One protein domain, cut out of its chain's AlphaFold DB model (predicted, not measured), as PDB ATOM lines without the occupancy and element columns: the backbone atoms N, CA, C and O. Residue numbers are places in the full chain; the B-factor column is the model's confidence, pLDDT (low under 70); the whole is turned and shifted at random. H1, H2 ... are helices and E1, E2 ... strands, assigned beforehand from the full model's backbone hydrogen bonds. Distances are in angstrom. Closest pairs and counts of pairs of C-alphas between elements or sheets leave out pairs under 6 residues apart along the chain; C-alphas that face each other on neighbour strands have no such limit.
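Overview. This is residues 21 to 106 and 132 to 159 of the 639 residues of the protein "Med13_N domain-containing protein" of Serendipita vermifera MAFF 305830 (UniProt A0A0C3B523). A twisted sheet of four strands forms a slab, with the long helix H2 packed on one face and the shorter helix H1 on the other, over E3. The long link of residues 80 to 92 loops over the same side as H1. The printed part has 114 residues with four named strands and two named helices, in the order E1, H1, E2, E3, E4, H2; the sheet's order is E2, E3, E1, E4, antiparallel throughout. The class is mixed, helices and strands, and with helices on both faces of the sheet there are three layers. The whole is compact, with a radius of gyration of the C-alphas of 14.2 A, and spans 41 by 40 by 24 A.

Arrangement. The sheet has E3, residues 70 to 79, and E1, residues 22 to 30, as inner strands, and E2, residues 60 to 65, and E4, residues 93 to 101, as edge strands. From edge to edge the strands' lines turn by 62 degrees, and the sheet's C-alphas lie up to 6.1 A off the best plane through them. E3 and E1 are antiparallel, with 158 degrees between their directions; N 25 and O 76 are within hydrogen-bond range at 2.9 A, as are N 74 and O 27 at 2.9 A. E2 and E3 form a hairpin, antiparallel at 150 degrees, with N 62 and O 73 within range at 2.9 A. E1 and E4 are antiparallel at 163 degrees, with N 95 and O 28 within range at 2.7 A. E2 and E4 are apart. H2, residues 132 to 158, is on the sheet. Its closest C-alphas to E2 are those of Ala 146 and Arg 62, 5.6 A apart, and its closest to E3 are those of Phe 143 and Phe 75, 6.7 A apart. H1, residues 36 to 47, is on the sheet on the opposite face, at a height over the sheet of 8.6 A. It lies over E3 and runs along the strands, at 8 degrees to E3 on the local plane. The closest C-alphas of H1 and E3 are those of Leu 37 and Pro 70, 5.9 A apart. H1 and H2 are apart. E1, H1 and E2 make a split strand-helix-strand unit, two strands running the same way with E3 between them in the sheet, and its crossover is right-handed. In H1 and H2 every O i to N i+4 pair is within hydrogen-bond range.

Along the chain. E3, residues 70 to 79, is the longest strand, 29.2 A from first to last C-alpha. E1, residues 22 to 30, begins with C-alpha 22 at (-44.249, -4.917, -15.667) and is 26.5 A long. E4, residues 93 to 101, is 24.9 A long, and E2, residues 60 to 65, is 17.0 A. H2, residues 132 to 158, runs 38.6 A from C-alpha 132 at (-27.642, -14.848, -15.673) to C-alpha 158 at (-54.441, -4.728, -41.555). H1, residues 36 to 47, is 16.8 A long.

Size, cuts and confidence. The two C-alphas farthest apart are those of Glu 21 and Ala 34, at 41.4 A. Residues 107 to 131 are cut out and not printed, and C-alphas 106 and 132 are 11.4 A apart across the cut, in the link from E4 to H2. The links from H1 to E2 and from E3 to E4 are long, with 12 and 13 residues. The mean pLDDT of the printed part is 84.0; it is under 70 at residues 49 to 53, 84 to 86, 103 to 106 and 132.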
ATOM      1  N   GLU A  21     -45.926  -2.122 -12.793       86.75
ATOM      2  CA  GLU A  21     -44.794  -2.979 -12.386       86.75
ATOM      3  C   GLU A  21     -44.548  -4.165 -13.352       86.75
ATOM      4  O   GLU A  21     -44.713  -5.327 -12.971       86.75
ATOM      5  N   PRO A  22     -44.181  -3.902 -14.623       88.69
ATOM      6  CA  PRO A  22     -44.249  -4.917 -15.667       88.69
ATOM      7  C   PRO A  22     -43.152  -5.982 -15.545       88.69
ATOM      8  O   PRO A  22     -41.954  -5.684 -15.523       88.69
ATOM      9  N   VAL A  23     -43.560  -7.249 -15.549       90.00
ATOM     10  CA  VAL A  23     -42.673  -8.419 -15.506       90.00
ATOM     11  C   VAL A  23     -42.763  -9.190 -16.822       90.00
ATOM     12  O   VAL A  23     -43.841  -9.589 -17.265       90.00
ATOM     13  N   LEU A  24     -41.607  -9.425 -17.446       90.88
ATOM     14  CA  LEU A  24     -41.455 -10.327 -18.584       90.88
ATOM     15  C   LEU A  24     -41.241 -11.751 -18.068       90.88
ATOM     16  O   LEU A  24     -40.128 -12.137 -17.702       90.88
ATOM     17  N   GLN A  25     -42.309 -12.537 -18.061       91.88
ATOM     18  CA  GLN A  25     -42.265 -13.963 -17.759       91.88
ATOM     19  C   GLN A  25     -41.929 -14.719 -19.048       91.88
ATOM     20  O   GLN A  25     -42.524 -14.458 -20.098       91.88
ATOM     21  N   TYR A  26     -40.989 -15.666 -19.004       92.56
ATOM     22  CA  TYR A  26     -40.682 -16.500 -20.166       92.56
ATOM     23  C   TYR A  26     -40.474 -17.970 -19.817       92.56
ATOM     24  O   TYR A  26     -40.054 -18.337 -18.719       92.56
ATOM     25  N   SER A  27     -40.777 -18.837 -20.779       93.06
ATOM     26  CA  SER A  27     -40.529 -20.276 -20.707       93.06
ATOM     27  C   SER A  27     -39.903 -20.784 -21.995       93.06
ATOM     28  O   SER A  27     -40.324 -20.419 -23.094       93.06
ATOM     29  N   ILE A  28     -38.892 -21.639 -21.844       93.25
ATOM     30  CA  ILE A  28     -38.141 -22.235 -22.950       93.25
ATOM     31  C   ILE A  28     -38.557 -23.694 -23.084       93.25
ATOM     32  O   ILE A  28     -38.397 -24.478 -22.146       93.25
ATOM     33  N   TYR A  29     -39.025 -24.080 -24.263       93.56
ATOM     34  CA  TYR A  29     -39.415 -25.447 -24.587       93.56
ATOM     35  C   TYR A  29     -38.509 -26.044 -25.668       93.56
ATOM     36  O   TYR A  29     -38.073 -25.354 -26.591       93.56
ATOM     37  N   SER A  30     -38.270 -27.350 -25.584       93.31
ATOM     38  CA  SER A  30     -37.550 -28.129 -26.598       93.31
ATOM     39  C   SER A  30     -38.328 -29.393 -26.953       93.31
ATOM     40  O   SER A  30     -39.110 -29.879 -26.138       93.31
ATOM     41  N   SER A  31     -38.105 -29.951 -28.144       91.69
ATOM     42  CA  SER A  31     -38.627 -31.276 -28.491       91.69
ATOM     43  C   SER A  31     -37.509 -32.313 -28.484       91.69
ATOM     44  O   SER A  31     -36.429 -32.070 -29.022       91.69
ATOM     45  N   GLY A  32     -37.794 -33.486 -27.913       86.19
ATOM     46  CA  GLY A  32     -36.953 -34.684 -28.019       86.19
ATOM     47  C   GLY A  32     -37.268 -35.559 -29.241       86.19
ATOM     48  O   GLY A  32     -36.698 -36.641 -29.369       86.19
ATOM     49  N   ALA A  33     -38.192 -35.134 -30.111       87.25
ATOM     50  CA  ALA A  33     -38.584 -35.872 -31.308       87.25
ATOM     51  C   ALA A  33     -37.468 -35.919 -32.372       87.25
ATOM     52  O   ALA A  33     -36.536 -35.115 -32.357       87.25
ATOM     53  N   ALA A  34     -37.591 -36.842 -33.334       85.69
ATOM     54  CA  ALA A  34     -36.626 -37.001 -34.429       85.69
ATOM     55  C   ALA A  34     -36.488 -35.734 -35.300       85.69
ATOM     56  O   ALA A  34     -35.375 -35.366 -35.677       85.69
ATOM     57  N   ASP A  35     -37.608 -35.045 -35.542       86.50
ATOM     58  CA  ASP A  35     -37.689 -33.777 -36.270       86.50
ATOM     59  C   ASP A  35     -38.167 -32.657 -35.328       86.50
ATOM     60  O   ASP A  35     -39.338 -32.257 -35.355       86.50
ATOM     61  N   PRO A  36     -37.290 -32.135 -34.447       87.44
ATOM     62  CA  PRO A  36     -37.700 -31.241 -33.365       87.44
ATOM     63  C   PRO A  36     -38.236 -29.899 -33.876       87.44
ATOM     64  O   PRO A  36     -39.076 -29.290 -33.220       87.44
ATOM     65  N   LEU A  37     -37.804 -29.459 -35.065       88.44
ATOM     66  CA  LEU A  37     -38.282 -28.226 -35.696       88.44
ATOM     67  C   LEU A  37     -39.771 -28.293 -36.054       88.44
ATOM     68  O   LEU A  37     -40.471 -27.309 -35.852       88.44
ATOM     69  N   VAL A  38     -40.263 -29.441 -36.531       87.75
ATOM     70  CA  VAL A  38     -41.675 -29.612 -36.918       87.75
ATOM     71  C   VAL A  38     -42.586 -29.510 -35.692       87.75
ATOM     72  O   VAL A  38     -43.615 -28.842 -35.740       87.75
ATOM     73  N   HIS A  39     -42.175 -30.105 -34.570       88.19
ATOM     74  CA  HIS A  39     -42.929 -30.098 -33.314       88.19
ATOM     75  C   HIS A  39     -42.902 -28.711 -32.650       88.19
ATOM     76  O   HIS A  39     -43.952 -28.180 -32.285       88.19
ATOM     77  N   VAL A  40     -41.725 -28.071 -32.590       90.38
ATOM     78  CA  VAL A  40     -41.555 -26.683 -32.116       90.38
ATOM     79  C   VAL A  40     -42.402 -25.693 -32.928       90.38
ATOM     80  O   VAL A  40     -43.087 -24.851 -32.351       90.38
ATOM     81  N   GLU A  41     -42.398 -25.806 -34.255       87.12
ATOM     82  CA  GLU A  41     -43.174 -24.940 -35.148       87.12
ATOM     83  C   GLU A  41     -44.687 -25.217 -35.065       87.12
ATOM     84  O   GLU A  41     -45.482 -24.280 -35.036       87.12
ATOM     85  N   SER A  42     -45.103 -26.481 -34.940       85.62
ATOM     86  CA  SER A  42     -46.507 -26.857 -34.708       85.62
ATOM     87  C   SER A  42     -47.052 -26.257 -33.402       85.62
ATOM     88  O   SER A  42     -48.116 -25.633 -33.391       85.62
ATOM     89  N   ALA A  43     -46.289 -26.349 -32.308       88.25
ATOM     90  CA  ALA A  43     -46.648 -25.725 -31.037       88.25
ATOM     91  C   ALA A  43     -46.657 -24.185 -31.112       88.25
ATOM     92  O   ALA A  43     -47.570 -23.558 -30.572       88.25
ATOM     93  N   ARG A  44     -45.711 -23.569 -31.839       88.12
ATOM     94  CA  ARG A  44     -45.721 -22.120 -32.111       88.12
ATOM     95  C   ARG A  44     -47.033 -21.690 -32.776       88.12
ATOM     96  O   ARG A  44     -47.655 -20.727 -32.333       88.12
ATOM     97  N   ARG A  45     -47.492 -22.429 -33.794       79.12
ATOM     98  CA  ARG A  45     -48.765 -22.160 -34.492       79.12
ATOM     99  C   ARG A  45     -49.983 -22.301 -33.576       79.12
ATOM    100  O   ARG A  45     -50.872 -21.460 -33.658       79.12
ATOM    101  N   LYS A  46     -50.012 -23.305 -32.685       83.38
ATOM    102  CA  LYS A  46     -51.082 -23.464 -31.673       83.38
ATOM    103  C   LYS A  46     -51.189 -22.248 -30.742       83.38
ATOM    104  O   LYS A  46     -52.297 -21.862 -30.386       83.38
ATOM    105  N   LEU A  47     -50.055 -21.652 -30.358       82.62
ATOM    106  CA  LEU A  47     -50.003 -20.488 -29.462       82.62
ATOM    107  C   LEU A  47     -50.284 -19.152 -30.162       82.62
ATOM    108  O   LEU A  47     -50.885 -18.267 -29.561       82.62
ATOM    109  N   CYS A  48     -49.880 -18.989 -31.424       71.75
ATOM    110  CA  CYS A  48     -50.037 -17.740 -32.176       71.75
ATOM    111  C   CYS A  48     -51.454 -17.513 -32.742       71.75
ATOM    112  O   CYS A  48     -51.606 -17.024 -33.865       71.75
ATOM    113  N   THR A  49     -52.503 -17.809 -31.972       65.88
ATOM    114  CA  THR A  49     -53.873 -17.411 -32.324       65.88
ATOM    115  C   THR A  49     -54.027 -15.886 -32.185       65.88
ATOM    116  O   THR A  49     -53.723 -15.322 -31.133       65.88
ATOM    117  N   PRO A  50     -54.449 -15.158 -33.238       60.78
ATOM    118  CA  PRO A  50     -54.534 -13.704 -33.174       60.78
ATOM    119  C   PRO A  50     -55.753 -13.243 -32.360       60.78
ATOM    120  O   PRO A  50     -56.877 -13.227 -32.859       60.78
ATOM    121  N   SER A  51     -55.514 -12.818 -31.118       57.81
ATOM    122  CA  SER A  51     -56.494 -12.068 -30.327       57.81
ATOM    123  C   SER A  51     -56.690 -10.661 -30.899       57.81
ATOM    124  O   SER A  51     -55.728  -9.995 -31.276       57.81
ATOM    125  N   ALA A  52     -57.939 -10.191 -30.942       56.59
ATOM    126  CA  ALA A  52     -58.301  -8.883 -31.491       56.59
ATOM    127  C   ALA A  52     -58.293  -7.736 -30.455       56.59
ATOM    128  O   ALA A  52     -58.681  -6.620 -30.796       56.59
ATOM    129  N   GLN A  53     -57.926  -8.000 -29.192       63.94
ATOM    130  CA  GLN A  53     -58.114  -7.043 -28.087       63.94
ATOM    131  C   GLN A  53     -56.827  -6.357 -27.603       63.94
ATOM    132  O   GLN A  53     -56.872  -5.185 -27.243       63.94
ATOM    133  N   SER A  54     -55.686  -7.053 -27.579       74.69
ATOM    134  CA  SER A  54     -54.385  -6.482 -27.192       74.69
ATOM    135  C   SER A  54     -53.232  -7.389 -27.621       74.69
ATOM    136  O   SER A  54     -53.350  -8.612 -27.526       74.69
ATOM    137  N   LEU A  55     -52.096  -6.794 -27.998       80.25
ATOM    138  CA  LEU A  55     -50.840  -7.484 -28.318       80.25
ATOM    139  C   LEU A  55     -50.427  -8.500 -27.234       80.25
ATOM    140  O   LEU A  55     -49.975  -9.595 -27.557       80.25
ATOM    141  N   PHE A  56     -50.598  -8.144 -25.957       84.44
ATOM    142  CA  PHE A  56     -50.204  -8.981 -24.816       84.44
ATOM    143  C   PHE A  56     -51.306  -9.945 -24.346       84.44
ATOM    144  O   PHE A  56     -51.058 -10.772 -23.478       84.44
ATOM    145  N   SER A  57     -52.512  -9.896 -24.935       79.69
ATOM    146  CA  SER A  57     -53.608 -10.828 -24.592       79.69
ATOM    147  C   SER A  57     -53.438 -12.240 -25.178       79.69
ATOM    148  O   SER A  57     -54.244 -13.125 -24.904       79.69
ATOM    149  N   SER A  58     -52.395 -12.455 -25.983       82.94
ATOM    150  CA  SER A  58     -51.994 -13.752 -26.537       82.94
ATOM    151  C   SER A  58     -50.499 -13.993 -26.288       82.94
ATOM    152  O   SER A  58     -49.734 -13.031 -26.380       82.94
ATOM    153  N   PRO A  59     -50.047 -15.238 -26.036       88.12
ATOM    154  CA  PRO A  59     -48.636 -15.527 -25.789       88.12
ATOM    155  C   PRO A  59     -47.755 -15.136 -26.980       88.12
ATOM    156  O   PRO A  59     -47.982 -15.562 -28.117       88.12
ATOM    157  N   ILE A  60     -46.718 -14.345 -26.718       90.44
ATOM    158  CA  ILE A  60     -45.762 -13.912 -27.741       90.44
ATOM    159  C   ILE A  60     -44.685 -14.993 -27.862       90.44
ATOM    160  O   ILE A  60     -44.164 -15.454 -26.851       90.44
ATOM    161  N   THR A  61     -44.341 -15.438 -29.074       91.81
ATOM    162  CA  THR A  61     -43.434 -16.588 -29.254       91.81
ATOM    163  C   THR A  61     -42.299 -16.323 -30.239       91.81
ATOM    164  O   THR A  61     -42.438 -15.552 -31.189       91.81
ATOM    165  N   ARG A  62     -41.159 -16.988 -30.022       92.75
ATOM    166  CA  ARG A  62     -39.968 -16.916 -30.884       92.75
ATOM    167  C   ARG A  62     -39.278 -18.272 -30.933       92.75
ATOM    168  O   ARG A  62     -39.097 -18.907 -29.898       92.75
ATOM    169  N   ILE A  63     -38.836 -18.697 -32.114       92.44
ATOM    170  CA  ILE A  63     -37.940 -19.853 -32.238       92.44
ATOM    171  C   ILE A  63     -36.500 -19.342 -32.245       92.44
ATOM    172  O   ILE A  63     -36.143 -18.491 -33.058       92.44
ATOM    173  N   HIS A  64     -35.673 -19.874 -31.350       93.44
ATOM    174  CA  HIS A  64     -34.244 -19.596 -31.282       93.44
ATOM    175  C   HIS A  64     -33.452 -20.877 -31.565       93.44
ATOM    176  O   HIS A  64     -33.711 -21.923 -30.970       93.44
ATOM    177  N   PHE A  65     -32.485 -20.813 -32.481       89.69
ATOM    178  CA  PHE A  65     -31.655 -21.961 -32.849       89.69
ATOM    179  C   PHE A  65     -30.344 -21.945 -32.067       89.69
ATOM    180  O   PHE A  65     -29.506 -21.068 -32.269       89.69
ATOM    181  N   THR A  66     -30.157 -22.951 -31.216       86.12
ATOM    182  CA  THR A  66     -28.886 -23.203 -30.521       86.12
ATOM    183  C   THR A  66     -28.018 -24.187 -31.318       86.12
ATOM    184  O   THR A  66     -28.370 -24.583 -32.433       86.12
ATOM    185  N   SER A  67     -26.873 -24.600 -30.766       76.12
ATOM    186  CA  SER A  67     -25.840 -25.445 -31.398       76.12
ATOM    187  C   SER A  67     -26.241 -26.913 -31.658       76.12
ATOM    188  O   SER A  67     -25.415 -27.816 -31.542       76.12
ATOM    189  N   GLY A  68     -27.503 -27.174 -31.997       74.62
ATOM    190  CA  GLY A  68     -28.019 -28.504 -32.325       74.62
ATOM    191  C   GLY A  68     -29.540 -28.552 -32.492       74.62
ATOM    192  O   GLY A  68     -30.030 -29.338 -33.301       74.62
ATOM    193  N   SER A  69     -30.280 -27.699 -31.777       86.75
ATOM    194  CA  SER A  69     -31.743 -27.770 -31.682       86.75
ATOM    195  C   SER A  69     -32.441 -26.400 -31.770       86.75
ATOM    196  O   SER A  69     -31.889 -25.380 -31.336       86.75
ATOM    197  N   PRO A  70     -33.678 -26.365 -32.307       93.00
ATOM    198  CA  PRO A  70     -34.591 -25.246 -32.123       93.00
ATOM    199  C   PRO A  70     -35.188 -25.278 -30.710       93.00
ATOM    200  O   PRO A  70     -35.594 -26.334 -30.220       93.00
ATOM    201  N   LEU A  71     -35.271 -24.110 -30.084       93.75
ATOM    202  CA  LEU A  71     -35.951 -23.875 -28.815       93.75
ATOM    203  C   LEU A  71     -37.114 -22.909 -29.047       93.75
ATOM    204  O   LEU A  71     -36.937 -21.881 -29.705       93.75
ATOM    205  N   LEU A  72     -38.286 -23.221 -28.498       94.25
ATOM    206  CA  LEU A  72     -39.437 -22.323 -28.489       94.25
ATOM    207  C   LEU A  72     -39.398 -21.481 -27.215       94.25
ATOM    208  O   LEU A  72     -39.573 -22.009 -26.119       94.25
ATOM    209  N   TYR A  73     -39.191 -20.179 -27.365       94.00
ATOM    210  CA  TYR A  73     -39.405 -19.208 -26.302       94.00
ATOM    211  C   TYR A  73     -40.865 -18.758 -26.355       94.00
ATOM    212  O   TYR A  73     -41.351 -18.337 -27.410       94.00
ATOM    213  N   VAL A  74     -41.550 -18.848 -25.217       93.62
ATOM    214  CA  VAL A  74     -42.899 -18.318 -24.999       93.62
ATOM    215  C   VAL A  74     -42.793 -17.215 -23.952       93.62
ATOM    216  O   VAL A  74     -42.249 -17.449 -22.874       93.62
ATOM    217  N   PHE A  75     -43.290 -16.030 -24.287       93.06
ATOM    218  CA  PHE A  75     -43.238 -14.816 -23.481       93.06
ATOM    219  C   PHE A  75     -44.645 -14.386 -23.064       93.06
ATOM    220  O   PHE A  75     -45.586 -14.412 -23.866       93.06
ATOM    221  N   HIS A  76     -44.755 -13.930 -21.823       91.38
ATOM    222  CA  HIS A  76     -45.936 -13.306 -21.246       91.38
ATOM    223  C   HIS A  76     -45.510 -12.006 -20.549       91.38
ATOM    224  O   HIS A  76     -44.427 -11.939 -19.965       91.38
ATOM    225  N   VAL A  77     -46.332 -10.963 -20.653       90.00
ATOM    226  CA  VAL A  77     -46.100  -9.670 -19.996       90.00
ATOM    227  C   VAL A  77     -47.223  -9.485 -18.993       90.00
ATOM    228  O   VAL A  77     -48.384  -9.411 -19.391       90.00
ATOM    229  N   ALA A  78     -46.871  -9.431 -17.715       86.81
ATOM    230  CA  ALA A  78     -47.817  -9.385 -16.608       86.81
ATOM    231  C   ALA A  78     -47.464  -8.257 -15.630       86.81
ATOM    232  O   ALA A  78     -46.389  -7.658 -15.743       86.81
ATOM    233  N   SER A  79     -48.341  -7.981 -14.668       86.19
ATOM    234  CA  SER A  79     -47.987  -7.163 -13.509       86.19
ATOM    235  C   SER A  79     -47.265  -8.008 -12.456       86.19
ATOM    236  O   SER A  79     -47.442  -9.224 -12.356       86.19
ATOM    237  N   ASN A  80     -46.426  -7.356 -11.656       80.38
ATOM    238  CA  ASN A  80     -45.701  -7.983 -10.555       80.38
ATOM    239  C   ASN A  80     -46.657  -8.692  -9.570       80.38
ATOM    240  O   ASN A  80     -47.445  -8.046  -8.877       80.38
ATOM    241  N   GLY A  81     -46.574 -10.025  -9.505       72.44
ATOM    242  CA  GLY A  81     -47.426 -10.877  -8.666       72.44
ATOM    243  C   GLY A  81     -48.459 -11.729  -9.420       72.44
ATOM    244  O   GLY A  81     -49.059 -12.605  -8.796       72.44
ATOM    245  N   ASP A  82     -48.640 -11.534 -10.729       77.69
ATOM    246  CA  ASP A  82     -49.475 -12.408 -11.565       77.69
ATOM    247  C   ASP A  82     -48.822 -13.794 -11.770       77.69
ATOM    248  O   ASP A  82     -47.651 -13.900 -12.148       77.69
ATOM    249  N   GLU A  83     -49.574 -14.883 -11.574       71.44
ATOM    250  CA  GLU A  83     -49.047 -16.245 -11.755       71.44
ATOM    251  C   GLU A  83     -48.674 -16.535 -13.220       71.44
ATOM    252  O   GLU A  83     -49.503 -16.422 -14.125       71.44
ATOM    253  N   SER A  84     -47.434 -16.989 -13.456       65.00
ATOM    254  CA  SER A  84     -46.973 -17.310 -14.814       65.00
ATOM    255  C   SER A  84     -47.848 -18.402 -15.465       65.00
ATOM    256  O   SER A  84     -47.993 -19.495 -14.893       65.00
ATOM    257  N   PRO A  85     -48.415 -18.172 -16.669       66.56
ATOM    258  CA  PRO A  85     -49.326 -19.122 -17.300       66.56
ATOM    259  C   PRO A  85     -48.579 -20.395 -17.715       66.56
ATOM    260  O   PRO A  85     -47.910 -20.456 -18.748       66.56
ATOM    261  N   THR A  86     -48.694 -21.444 -16.897       69.38
ATOM    262  CA  THR A  86     -48.024 -22.730 -17.127       69.38
ATOM    263  C   THR A  86     -48.739 -23.517 -18.224       69.38
ATOM    264  O   THR A  86     -49.621 -24.336 -17.978       69.38
ATOM    265  N   MET A  87     -48.336 -23.257 -19.467       76.75
ATOM    266  CA  MET A  87     -48.842 -23.949 -20.649       76.75
ATOM    267  C   MET A  87     -48.176 -25.321 -20.786       76.75
ATOM    268  O   MET A  87     -46.958 -25.422 -20.971       76.75
ATOM    269  N   ALA A  88     -48.988 -26.376 -20.736       78.19
ATOM    270  CA  ALA A  88     -48.614 -27.672 -21.285       78.19
ATOM    271  C   ALA A  88     -48.667 -27.586 -22.819       78.19
ATOM    272  O   ALA A  88     -49.641 -27.085 -23.380       78.19
ATOM    273  N   LEU A  89     -47.616 -28.058 -23.488       84.56
ATOM    274  CA  LEU A  89     -47.533 -28.127 -24.944       84.56
ATOM    275  C   LEU A  89     -47.231 -29.569 -25.340       84.56
ATOM    276  O   LEU A  89     -46.270 -30.157 -24.842       84.56
ATOM    277  N   ASP A  90     -48.047 -30.123 -26.233       82.06
ATOM    278  CA  ASP A  90     -47.847 -31.475 -26.758       82.06
ATOM    279  C   ASP A  90     -46.456 -31.600 -27.408       82.06
ATOM    280  O   ASP A  90     -45.977 -30.666 -28.057       82.06
ATOM    281  N   ASP A  91     -45.808 -32.754 -27.229       84.06
ATOM    282  CA  ASP A  91     -44.503 -33.112 -27.814       84.06
ATOM    283  C   ASP A  91     -43.322 -32.164 -27.483       84.06
ATOM    284  O   ASP A  91     -42.250 -32.233 -28.108       84.06
ATOM    285  N   LEU A  92     -43.488 -31.312 -26.461       89.25
ATOM    286  CA  LEU A  92     -42.493 -30.356 -25.973       89.25
ATOM    287  C   LEU A  92     -42.252 -30.458 -24.462       89.25
ATOM    288  O   LEU A  92     -43.170 -30.406 -23.648       89.25
ATOM    289  N   THR A  93     -40.981 -30.496 -24.068       90.25
ATOM    290  CA  THR A  93     -40.557 -30.387 -22.668       90.25
ATOM    291  C   THR A  93     -40.192 -28.940 -22.334       90.25
ATOM    292  O   THR A  93     -39.355 -28.330 -23.003       90.25
ATOM    293  N   ARG A  94     -40.799 -28.381 -21.276       90.94
ATOM    294  CA  ARG A  94     -40.384 -27.102 -20.665       90.94
ATOM    295  C   ARG A  94     -39.015 -27.320 -20.011       90.94
ATOM    296  O   ARG A  94     -38.895 -28.091 -19.065       90.94
ATOM    297  N   THR A  95     -37.985 -26.686 -20.562       88.69
ATOM    298  CA  THR A  95     -36.574 -26.818 -20.147       88.69
ATOM    299  C   THR A  95     -36.143 -25.765 -19.132       88.69
ATOM    300  O   THR A  95     -35.301 -26.046 -18.287       88.69
ATOM    301  N   SER A  96     -36.729 -24.570 -19.208       86.44
ATOM    302  CA  SER A  96     -36.472 -23.447 -18.306       86.44
ATOM    303  C   SER A  96     -37.729 -22.588 -18.175       86.44
ATOM    304  O   SER A  96     -38.581 -22.569 -19.071       86.44
ATOM    305  N   SER A  97     -37.828 -21.866 -17.064       88.25
ATOM    306  CA  SER A  97     -38.735 -20.739 -16.881       88.25
ATOM    307  C   SER A  97     -38.039 -19.700 -16.018       88.25
ATOM    308  O   SER A  97     -37.390 -20.059 -15.034       88.25
ATOM    309  N   SER A  98     -38.189 -18.425 -16.358       88.69
ATOM    310  CA  SER A  98     -37.665 -17.325 -15.550       88.69
ATOM    311  C   SER A  98     -38.482 -16.053 -15.766       88.69
ATOM    312  O   SER A  98     -39.367 -16.003 -16.623       88.69
ATOM    313  N   GLU A  99     -38.192 -15.036 -14.966       88.69
ATOM    314  CA  GLU A  99     -38.926 -13.775 -14.919       88.69
ATOM    315  C   GLU A  99     -37.931 -12.613 -14.873       88.69
ATOM    316  O   GLU A  99     -36.911 -12.680 -14.183       88.69
ATOM    317  N   ILE A 100     -38.205 -11.554 -15.634       86.31
ATOM    318  CA  ILE A 100     -37.354 -10.365 -15.730       86.31
ATOM    319  C   ILE A 100     -38.218  -9.143 -15.425       86.31
ATOM    320  O   ILE A 100     -39.135  -8.825 -16.181       86.31
ATOM    321  N   VAL A 101     -37.918  -8.439 -14.332       85.12
ATOM    322  CA  VAL A 101     -38.587  -7.175 -13.994       85.12
ATOM    323  C   VAL A 101     -38.148  -6.105 -14.993       85.12
ATOM    324  O   VAL A 101     -36.970  -5.745 -15.058       85.12
ATOM    325  N   ILE A 102     -39.083  -5.595 -15.794       81.56
ATOM    326  CA  ILE A 102     -38.801  -4.550 -16.779       81.56
ATOM    327  C   ILE A 102     -38.586  -3.222 -16.038       81.56
ATOM    328  O   ILE A 102     -39.233  -2.923 -15.040       81.56
ATOM    329  N   GLY A 103     -37.635  -2.410 -16.503       68.69
ATOM    330  CA  GLY A 103     -37.336  -1.105 -15.904       68.69
ATOM    331  C   GLY A 103     -36.387  -1.137 -14.705       68.69
ATOM    332  O   GLY A 103     -35.774  -0.110 -14.411       68.69
ATOM    333  N   MET A 104     -36.158  -2.299 -14.082       58.03
ATOM    334  CA  MET A 104     -34.995  -2.491 -13.212       58.03
ATOM    335  C   MET A 104     -33.722  -2.533 -14.060       58.03
ATOM    336  O   MET A 104     -33.250  -3.594 -14.466       58.03
ATOM    337  N   ALA A 105     -33.145  -1.358 -14.318       48.44
ATOM    338  CA  ALA A 105     -31.773  -1.269 -14.791       48.44
ATOM    339  C   ALA A 105     -30.868  -2.009 -13.793       48.44
ATOM    340  O   ALA A 105     -30.844  -1.670 -12.606       48.44
ATOM    341  N   VAL A 106     -30.146  -3.029 -14.266       47.38
ATOM    342  CA  VAL A 106     -29.156  -3.749 -13.457       47.38
ATOM    343  C   VAL A 106     -28.015  -2.780 -13.170       47.38
ATOM    344  O   VAL A 106     -27.097  -2.608 -13.967       47.38
ATOM    345  N   LEU A 132     -26.261 -15.323 -15.819       61.75
ATOM    346  CA  LEU A 132     -27.642 -14.848 -15.673       61.75
ATOM    347  C   LEU A 132     -27.904 -13.582 -16.501       61.75
ATOM    348  O   LEU A 132     -28.894 -13.534 -17.225       61.75
ATOM    349  N   ASP A 133     -26.981 -12.614 -16.485       71.38
ATOM    350  CA  ASP A 133     -27.089 -11.402 -17.309       71.38
ATOM    351  C   ASP A 133     -27.071 -11.714 -18.816       71.38
ATOM    352  O   ASP A 133     -27.673 -10.995 -19.609       71.38
ATOM    353  N   ARG A 134     -26.417 -12.801 -19.248       78.06
ATOM    354  CA  ARG A 134     -26.428 -13.213 -20.663       78.06
ATOM    355  C   ARG A 134     -27.748 -13.864 -21.063       78.06
ATOM    356  O   ARG A 134     -28.216 -13.608 -22.171       78.06
ATOM    357  N   GLU A 135     -28.349 -14.675 -20.192       78.56
ATOM    358  CA  GLU A 135     -29.658 -15.283 -20.464       78.56
ATOM    359  C   GLU A 135     -30.775 -14.228 -20.439       78.56
ATOM    360  O   GLU A 135     -31.601 -14.203 -21.351       78.56
ATOM    361  N   SER A 136     -30.754 -13.290 -19.483       80.56
ATOM    362  CA  SER A 136     -31.751 -12.213 -19.398       80.56
ATOM    363  C   SER A 136     -31.688 -11.256 -20.595       80.56
ATOM    364  O   SER A 136     -32.716 -11.006 -21.228       80.56
ATOM    365  N   ASN A 137     -30.492 -10.798 -20.989       85.88
ATOM    366  CA  ASN A 137     -30.312  -9.973 -22.190       85.88
ATOM    367  C   ASN A 137     -30.728 -10.720 -23.473       85.88
ATOM    368  O   ASN A 137     -31.330 -10.121 -24.368       85.88
ATOM    369  N   LEU A 138     -30.453 -12.028 -23.575       89.62
ATOM    370  CA  LEU A 138     -30.902 -12.842 -24.709       89.62
ATOM    371  C   LEU A 138     -32.432 -12.969 -24.740       89.62
ATOM    372  O   LEU A 138     -33.031 -12.760 -25.795       89.62
ATOM    373  N   ALA A 139     -33.071 -13.258 -23.605       90.25
ATOM    374  CA  ALA A 139     -34.526 -13.353 -23.498       90.25
ATOM    375  C   ALA A 139     -35.210 -12.015 -23.832       90.25
ATOM    376  O   ALA A 139     -36.146 -11.997 -24.630       90.25
ATOM    377  N   GLN A 140     -34.699 -10.887 -23.326       90.69
ATOM    378  CA  GLN A 140     -35.203  -9.543 -23.640       90.69
ATOM    379  C   GLN A 140     -35.060  -9.198 -25.135       90.69
ATOM    380  O   GLN A 140     -35.980  -8.637 -25.737       90.69
ATOM    381  N   LYS A 141     -33.937  -9.570 -25.765       92.50
ATOM    382  CA  LYS A 141     -33.719  -9.409 -27.212       92.50
ATOM    383  C   LYS A 141     -34.683 -10.269 -28.033       92.50
ATOM    384  O   LYS A 141     -35.299  -9.767 -28.969       92.50
ATOM    385  N   LEU A 142     -34.850 -11.542 -27.668       94.12
ATOM    386  CA  LEU A 142     -35.776 -12.466 -28.332       94.12
ATOM    387  C   LEU A 142     -37.245 -12.047 -28.155       94.12
ATOM    388  O   LEU A 142     -38.028 -12.216 -29.088       94.12
ATOM    389  N   PHE A 143     -37.600 -11.455 -27.012       94.31
ATOM    390  CA  PHE A 143     -38.905 -10.839 -26.769       94.31
ATOM    391  C   PHE A 143     -39.146  -9.640 -27.693       94.31
ATOM    392  O   PHE A 143     -40.157  -9.611 -28.393       94.31
ATOM    393  N   LEU A 144     -38.215  -8.680 -27.773       94.50
ATOM    394  CA  LEU A 144     -38.355  -7.527 -28.674       94.50
ATOM    395  C   LEU A 144     -38.386  -7.932 -30.154       94.50
ATOM    396  O   LEU A 144     -39.128  -7.336 -30.934       94.50
ATOM    397  N   ASP A 145     -37.638  -8.965 -30.542       93.62
ATOM    398  CA  ASP A 145     -37.755  -9.571 -31.868       93.62
ATOM    399  C   ASP A 145     -39.149 -10.161 -32.123       93.62
ATOM    400  O   ASP A 145     -39.714  -9.947 -33.193       93.62
ATOM    401  N   ALA A 146     -39.719 -10.877 -31.151       92.38
ATOM    402  CA  ALA A 146     -41.043 -11.481 -31.267       92.38
ATOM    403  C   ALA A 146     -42.168 -10.434 -31.320       92.38
ATOM    404  O   ALA A 146     -43.096 -10.564 -32.117       92.38
ATOM    405  N   VAL A 147     -42.059  -9.363 -30.524       92.69
ATOM    406  CA  VAL A 147     -42.967  -8.208 -30.585       92.69
ATOM    407  C   VAL A 147     -42.864  -7.524 -31.951       92.69
ATOM    408  O   VAL A 147     -43.892  -7.222 -32.557       92.69
ATOM    409  N   ARG A 148     -41.648  -7.319 -32.479       93.12
ATOM    410  CA  ARG A 148     -41.437  -6.738 -33.817       93.12
ATOM    411  C   ARG A 148     -42.081  -7.590 -34.903       93.12
ATOM    412  O   ARG A 148     -42.836  -7.059 -35.710       93.12
ATOM    413  N   ASP A 149     -41.797  -8.891 -34.904       89.44
ATOM    414  CA  ASP A 149     -42.369  -9.858 -35.841       89.44
ATOM    415  C   ASP A 149     -43.903  -9.799 -35.819       89.44
ATOM    416  O   ASP A 149     -44.533  -9.652 -36.867       89.44
ATOM    417  N   ARG A 150     -44.497  -9.835 -34.619       87.69
ATOM    418  CA  ARG A 150     -45.950  -9.809 -34.420       87.69
ATOM    419  C   ARG A 150     -46.592  -8.507 -34.906       87.69
ATOM    420  O   ARG A 150     -47.611  -8.562 -35.589       87.69
ATOM    421  N   LEU A 151     -45.991  -7.354 -34.605       89.50
ATOM    422  CA  LEU A 151     -46.469  -6.050 -35.084       89.50
ATOM    423  C   LEU A 151     -46.371  -5.927 -36.610       89.50
ATOM    424  O   LEU A 151     -47.268  -5.371 -37.238       89.50
ATOM    425  N   VAL A 152     -45.304  -6.452 -37.220       89.88
ATOM    426  CA  VAL A 152     -45.158  -6.483 -38.684       89.88
ATOM    427  C   VAL A 152     -46.243  -7.355 -39.320       89.88
ATOM    428  O   VAL A 152     -46.859  -6.927 -40.297       89.88
ATOM    429  N   ASP A 153     -46.527  -8.528 -38.752       86.75
ATOM    430  CA  ASP A 153     -47.581  -9.424 -39.243       86.75
ATOM    431  C   ASP A 153     -48.980  -8.790 -39.116       86.75
ATOM    432  O   ASP A 153     -49.767  -8.833 -40.064       86.75
ATOM    433  N   GLU A 154     -49.281  -8.124 -37.996       85.75
ATOM    434  CA  GLU A 154     -50.541  -7.389 -37.807       85.75
ATOM    435  C   GLU A 154     -50.683  -6.201 -38.772       85.75
ATOM    436  O   GLU A 154     -51.761  -6.002 -39.338       85.75
ATOM    437  N   ILE A 155     -49.605  -5.452 -39.036       87.50
ATOM    438  CA  ILE A 155     -49.592  -4.377 -40.045       87.50
ATOM    439  C   ILE A 155     -49.841  -4.948 -41.449       87.50
ATOM    440  O   ILE A 155     -50.642  -4.388 -42.202       87.50
ATOM    441  N   CYS A 156     -49.208  -6.071 -41.799       87.00
ATOM    442  CA  CYS A 156     -49.442  -6.758 -43.069       87.00
ATOM    443  C   CYS A 156     -50.905  -7.189 -43.222       87.00
ATOM    444  O   CYS A 156     -51.518  -6.878 -44.244       87.00
ATOM    445  N   ILE A 157     -51.497  -7.810 -42.198       83.94
ATOM    446  CA  ILE A 157     -52.911  -8.218 -42.204       83.94
ATOM    447  C   ILE A 157     -53.842  -6.997 -42.318       83.94
ATOM    448  O   ILE A 157     -54.732  -6.983 -43.170       83.94
ATOM    449  N   ALA A 158     -53.619  -5.942 -41.528       84.19
ATOM    450  CA  ALA A 158     -54.441  -4.728 -41.555       84.19
ATOM    451  C   ALA A 158     -54.366  -3.979 -42.903       84.19
ATOM    452  O   ALA A 158     -55.366  -3.421 -43.365       84.19
ATOM    453  N   SER A 159     -53.210  -4.010 -43.577       86.00
ATOM    454  CA  SER A 159     -52.986  -3.343 -44.871       86.00
ATOM    455  C   SER A 159     -53.846  -3.869 -46.032       86.00
ATOM    456  O   SER A 159     -53.930  -3.228 -47.081       86.00
TER     457      SER A 159